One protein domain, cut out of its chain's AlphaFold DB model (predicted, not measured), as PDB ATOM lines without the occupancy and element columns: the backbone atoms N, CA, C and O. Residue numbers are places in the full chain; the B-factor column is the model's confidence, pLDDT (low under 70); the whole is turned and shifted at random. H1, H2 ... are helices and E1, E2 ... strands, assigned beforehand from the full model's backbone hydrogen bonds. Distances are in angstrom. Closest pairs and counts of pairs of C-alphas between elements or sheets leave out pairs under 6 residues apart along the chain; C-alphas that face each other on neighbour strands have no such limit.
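AT A GLANCE: This is residues 482 to 526 of the 783 residues of the protein "Ubiquitin-like domain-containing protein" of Cyberlindnera fabianii (UniProt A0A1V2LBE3). Two antiparallel two-stranded hairpins, E1 with E2 and E3 with E4, spread apart as the arms of an open V whose corner is the turn of residues 496 to 499. The short helix H1 follows E4 from near that corner and runs beside the E2 end of the first hairpin. The printed part has 45 residues with four named strands and one named helix, in the order E1, E2, E3, E4, H1, and its class is mixed, helices and strands. It is only just compact, close to loose, with a radius of gyration of the C-alphas of 11.1 A and spans of 29 by 22 by 13 A.

IN THESE COORDINATES: E1 is residues 482 to 486, 12.2 A long, with C-alpha 482 at (225.890, 343.304, 215.755). E2, residues 489 to 495, is the longest strand at 18.8 A. E3 is residues 500 to 503, 9.6 A, and E4 is residues 511 to 514, 9.5 A. H1 is residues 516 to 524, 12.2 A, ending with C-alpha 524 at (221.580, 337.104, 202.850).

HOW THE PARTS SIT: E1 and E2 form an antiparallel hairpin at 149 degrees, with N 484 and O 491 within hydrogen-bond range at 2.8 A. E2 and E3 meet only through their link. E3 and E4 form the second antiparallel hairpin, at 156 degrees, with N 503 and O 511 at 2.9 A. The closest C-alphas of E2 and H1 are those of Leu 495 and Gly 518, 6.8 A apart. Those of E3 and H1 are Cys 500 and Gly 518, 6.1 A apart. E1 and H1 are apart. In H1 every O i to N i+4 pair is within hydrogen-bond range.

THE WHOLE: The C-alphas farthest apart are those of His 488 and Thr 505, 30.5 A. The printed part has no cut and no long link. Mean pLDDT of the printed part is 83.2, and residues 505, 506 and 508 are under 70.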
ATOM      1  N   VAL A 482     225.162 344.564 215.569       88.19
ATOM      2  CA  VAL A 482     225.890 343.304 215.755       88.19
ATOM      3  C   VAL A 482     227.105 343.270 214.835       88.19
ATOM      4  O   VAL A 482     226.979 343.346 213.612       88.19
ATOM      5  N   VAL A 483     228.293 343.128 215.420       88.25
ATOM      6  CA  VAL A 483     229.557 343.101 214.677       88.25
ATOM      7  C   VAL A 483     230.114 341.679 214.658       88.25
ATOM      8  O   VAL A 483     230.521 341.135 215.681       88.25
ATOM      9  N   LEU A 484     230.120 341.070 213.477       83.62
ATOM     10  CA  LEU A 484     230.421 339.663 213.239       83.62
ATOM     11  C   LEU A 484     231.804 339.514 212.604       83.62
ATOM     12  O   LEU A 484     232.112 340.175 211.612       83.62
ATOM     13  N   GLN A 485     232.629 338.603 213.115       79.19
ATOM     14  CA  GLN A 485     233.819 338.158 212.389       79.19
ATOM     15  C   GLN A 485     233.424 337.058 211.401       79.19
ATOM     16  O   GLN A 485     232.992 335.980 211.800       79.19
ATOM     17  N   THR A 486     233.567 337.333 210.105       79.38
ATOM     18  CA  THR A 486     233.353 336.353 209.031       79.38
ATOM     19  C   THR A 486     234.696 335.942 208.414       79.38
ATOM     20  O   THR A 486     235.675 336.682 208.550       79.38
ATOM     21  N   PRO A 487     234.770 334.832 207.653       75.56
ATOM     22  CA  PRO A 487     235.969 334.479 206.882       75.56
ATOM     23  C   PRO A 487     236.426 335.566 205.890       75.56
ATOM     24  O   PRO A 487     237.571 335.563 205.450       75.56
ATOM     25  N   HIS A 488     235.542 336.510 205.547       81.19
ATOM     26  CA  HIS A 488     235.815 337.651 204.669       81.19
ATOM     27  C   HIS A 488     236.091 338.956 205.438       81.19
ATOM     28  O   HIS A 488     236.013 340.039 204.859       81.19
ATOM     29  N   GLY A 489     236.393 338.862 206.736       84.50
ATOM     30  CA  GLY A 489     236.636 339.995 207.625       84.50
ATOM     31  C   GLY A 489     235.429 340.368 208.486       84.50
ATOM     32  O   GLY A 489     234.412 339.669 208.536       84.50
ATOM     33  N   GLN A 490     235.563 341.479 209.202       87.00
ATOM     34  CA  GLN A 490     234.536 342.003 210.095       87.00
ATOM     35  C   GLN A 490     233.365 342.574 209.277       87.00
ATOM     36  O   GLN A 490     233.568 343.407 208.395       87.00
ATOM     37  N   ARG A 491     232.140 342.119 209.557       84.81
ATOM     38  CA  ARG A 491     230.895 342.639 208.974       84.81
ATOM     39  C   ARG A 491     229.990 343.149 210.076       84.81
ATOM     40  O   ARG A 491     229.884 342.539 211.133       84.81
ATOM     41  N   GLU A 492     229.319 344.254 209.811       90.81
ATOM     42  CA  GLU A 492     228.384 344.866 210.743       90.81
ATOM     43  C   GLU A 492     226.956 344.707 210.227       90.81
ATOM     44  O   GLU A 492     226.690 344.906 209.040       90.81
ATOM     45  N   VAL A 493     226.046 344.321 211.118       91.31
ATOM     46  CA  VAL A 493     224.644 344.064 210.804       91.31
ATOM     47  C   VAL A 493     223.763 344.739 211.843       91.31
ATOM     48  O   VAL A 493     223.875 344.470 213.033       91.31
ATOM     49  N   LEU A 494     222.845 345.585 211.381       92.94
ATOM     50  CA  LEU A 494     221.756 346.095 212.210       92.94
ATOM     51  C   LEU A 494     220.642 345.047 212.258       92.94
ATOM     52  O   LEU A 494     220.077 344.727 211.210       92.94
ATOM     53  N   LEU A 495     220.308 344.527 213.436       91.31
ATOM     54  CA  LEU A 495     219.188 343.610 213.670       91.31
ATOM     55  C   LEU A 495     218.169 344.278 214.601       91.31
ATOM     56  O   LEU A 495     218.555 344.895 215.584       91.31
ATOM     57  N   SER A 496     216.874 344.179 214.305       88.81
ATOM     58  CA  SER A 496     215.822 344.644 215.228       88.81
ATOM     59  C   SER A 496     215.563 343.618 216.348       88.81
ATOM     60  O   SER A 496     216.006 342.470 216.220       88.81
ATOM     61  N   PRO A 497     214.802 343.945 217.412       82.69
ATOM     62  CA  PRO A 497     214.513 343.006 218.506       82.69
ATOM     63  C   PRO A 497     213.674 341.805 218.031       82.69
ATOM     64  O   PRO A 497     213.752 340.701 218.558       82.69
ATOM     65  N   TRP A 498     212.940 341.991 216.932       81.62
ATOM     66  CA  TRP A 498     212.218 340.953 216.191       81.62
ATOM     67  C   TRP A 498     213.140 339.981 215.429       81.62
ATOM     68  O   TRP A 498     212.725 338.888 215.036       81.62
ATOM     69  N   GLN A 499     214.388 340.381 215.173       89.25
ATOM     70  CA  GLN A 499     215.394 339.613 214.434       89.25
ATOM     71  C   GLN A 499     216.396 338.925 215.368       89.25
ATOM     72  O   GLN A 499     216.898 337.852 215.028       89.25
ATOM     73  N   CYS A 500     216.659 339.486 216.549       90.19
ATOM     74  CA  CYS A 500     217.506 338.861 217.558       90.19
ATOM     75  C   CYS A 500     217.143 339.261 218.991       90.19
ATOM     76  O   CYS A 500     216.724 340.384 219.251       90.19
ATOM     77  N   ILE A 501     217.416 338.349 219.921       85.31
ATOM     78  CA  ILE A 501     217.345 338.552 221.366       85.31
ATOM     79  C   ILE A 501     218.764 338.375 221.910       85.31
ATOM     80  O   ILE A 501     219.383 337.327 221.705       85.31
ATOM     81  N   LEU A 502     219.286 339.384 222.604       82.12
ATOM     82  CA  LEU A 502     220.510 339.240 223.384       82.12
ATOM     83  C   LEU A 502     220.175 338.485 224.675       82.12
ATOM     84  O   LEU A 502     219.300 338.907 225.423       82.12
ATOM     85  N   ASN A 503     220.850 337.366 224.930       75.69
ATOM     86  CA  ASN A 503     220.867 336.738 226.244       75.69
ATOM     87  C   ASN A 503     222.198 337.074 226.919       75.69
ATOM     88  O   ASN A 503     223.248 336.561 226.540       75.69
ATOM     89  N   ASP A 504     222.132 337.939 227.919       75.19
ATOM     90  CA  ASP A 504     223.222 338.349 228.803       75.19
ATOM     91  C   ASP A 504     223.082 337.749 230.214       75.19
ATOM     92  O   ASP A 504     223.851 338.079 231.115       75.19
ATOM     93  N   THR A 505     222.141 336.811 230.410       60.34
ATOM     94  CA  THR A 505     221.816 336.227 231.726       60.34
ATOM     95  C   THR A 505     223.017 335.503 232.353       60.34
ATOM     96  O   THR A 505     223.071 335.320 233.567       60.34
ATOM     97  N   ASN A 506     224.011 335.131 231.538       69.38
ATOM     98  CA  ASN A 506     225.378 334.887 231.984       69.38
ATOM     99  C   ASN A 506     226.317 335.955 231.379       69.38
ATOM    100  O   ASN A 506     226.719 335.801 230.222       69.38
ATOM    101  N   PRO A 507     226.747 336.981 232.138       71.00
ATOM    102  CA  PRO A 507     227.568 338.073 231.603       71.00
ATOM    103  C   PRO A 507     228.975 337.637 231.157       71.00
ATOM    104  O   PRO A 507     229.650 338.377 230.449       71.00
ATOM    105  N   ASN A 508     229.424 336.428 231.522       61.41
ATOM    106  CA  ASN A 508     230.694 335.866 231.044       61.41
ATOM    107  C   ASN A 508     230.584 335.233 229.647       61.41
ATOM    108  O   ASN A 508     231.599 335.016 228.989       61.41
ATOM    109  N   LEU A 509     229.367 334.879 229.220       71.06
ATOM    110  CA  LEU A 509     229.069 334.226 227.945       71.06
ATOM    111  C   LEU A 509     227.759 334.789 227.359       71.06
ATOM    112  O   LEU A 509     226.807 334.025 227.173       71.06
ATOM    113  N   PRO A 510     227.679 336.105 227.078       77.44
ATOM    114  CA  PRO A 510     226.519 336.668 226.409       77.44
ATOM    115  C   PRO A 510     226.400 336.055 225.010       77.44
ATOM    116  O   PRO A 510     227.385 335.967 224.270       77.44
ATOM    117  N   TYR A 511     225.198 335.629 224.637       83.31
ATOM    118  CA  TYR A 511     224.939 335.010 223.343       83.31
ATOM    119  C   TYR A 511     223.721 335.624 222.662       83.31
ATOM    120  O   TYR A 511     222.723 335.977 223.288       83.31
ATOM    121  N   LEU A 512     223.809 335.754 221.341       84.25
ATOM    122  CA  LEU A 512     222.742 336.307 220.524       84.25
ATOM    123  C   LEU A 512     221.868 335.168 219.990       84.25
ATOM    124  O   LEU A 512     222.310 334.374 219.159       84.25
ATOM    125  N   MET A 513     220.620 335.098 220.443       87.44
ATOM    126  CA  MET A 513     219.612 334.223 219.849       87.44
ATOM    127  C   MET A 513     219.026 334.926 218.630       87.44
ATOM    128  O   MET A 513     218.532 336.046 218.732       87.44
ATOM    129  N   VAL A 514     219.074 334.286 217.465       87.88
ATOM    130  CA  VAL A 514     218.602 334.882 216.209       87.88
ATOM    131  C   VAL A 514     217.295 334.208 215.794       87.88
ATOM    132  O   VAL A 514     217.217 332.983 215.739       87.88
ATOM    133  N   THR A 515     216.255 334.995 215.507       83.62
ATOM    134  CA  THR A 515     214.967 334.464 215.025       83.62
ATOM    135  C   THR A 515     215.092 334.016 213.560       83.62
ATOM    136  O   THR A 515     216.036 334.432 212.884       83.62
ATOM    137  N   PRO A 516     214.151 333.235 212.991       86.06
ATOM    138  CA  PRO A 516     214.206 332.860 211.572       86.06
ATOM    139  C   PRO A 516     214.324 334.063 210.614       86.06
ATOM    140  O   PRO A 516     215.002 333.978 209.591       86.06
ATOM    141  N   ALA A 517     213.728 335.208 210.972       83.62
ATOM    142  CA  ALA A 517     213.844 336.453 210.212       83.62
ATOM    143  C   ALA A 517     215.252 337.072 210.301       83.62
ATOM    144  O   ALA A 517     215.783 337.549 209.296       83.62
ATOM    145  N   GLY A 518     215.878 337.046 211.482       90.75
ATOM    146  CA  GLY A 518     217.273 337.459 211.638       90.75
ATOM    147  C   GLY A 518     218.246 336.500 210.951       90.75
ATOM    148  O   GLY A 518     219.172 336.953 210.286       90.75
ATOM    149  N   TYR A 519     218.000 335.190 211.026       89.50
ATOM    150  CA  TYR A 519     218.811 334.162 210.377       89.50
ATOM    151  C   TYR A 519     218.808 334.356 208.858       89.50
ATOM    152  O   TYR A 519     219.871 334.507 208.263       89.50
ATOM    153  N   ALA A 520     217.628 334.501 208.243       86.88
ATOM    154  CA  ALA A 520     217.509 334.793 206.814       86.88
ATOM    155  C   ALA A 520     218.289 336.058 206.401       86.88
ATOM    156  O   ALA A 520     218.952 336.065 205.364       86.88
ATOM    157  N   LYS A 521     218.266 337.109 207.231       90.69
ATOM    158  CA  LYS A 521     219.017 338.354 207.006       90.69
ATOM    159  C   LYS A 521     220.534 338.164 207.134       90.69
ATOM    160  O   LYS A 521     221.280 338.707 206.326       90.69
ATOM    161  N   LEU A 522     221.004 337.371 208.097       89.44
ATOM    162  CA  LEU A 522     222.424 337.038 208.248       89.44
ATOM    163  C   LEU A 522     222.933 336.165 207.088       89.44
ATOM    164  O   LEU A 522     224.000 336.445 206.537       89.44
ATOM    165  N   THR A 523     222.133 335.198 206.632       87.00
ATOM    166  CA  THR A 523     222.431 334.368 205.454       87.00
ATOM    167  C   THR A 523     222.467 335.195 204.164       87.00
ATOM    168  O   THR A 523     223.398 335.046 203.374       87.00
ATOM    169  N   GLN A 524     221.534 336.138 203.966       86.38
ATOM    170  CA  GLN A 524     221.580 337.104 202.850       86.38
ATOM    171  C   GLN A 524     222.856 337.961 202.863       86.38
ATOM    172  O   GLN A 524     223.395 338.295 201.810       86.38
ATOM    173  N   LEU A 525     223.370 338.285 204.052       83.62
ATOM    174  CA  LEU A 525     224.620 339.023 204.244       83.62
ATOM    175  C   LEU A 525     225.870 338.131 204.177       83.62
ATOM    176  O   LEU A 525     226.968 338.595 204.498       83.62
ATOM    177  N   GLY A 526     225.738 336.877 203.731       83.44
ATOM    178  CA  GLY A 526     226.854 335.953 203.529       83.44
ATOM    179  C   GLY A 526     227.567 335.561 204.822       83.44
ATOM    180  O   GLY A 526     228.753 335.241 204.784       83.44
TER     181      GLY A 526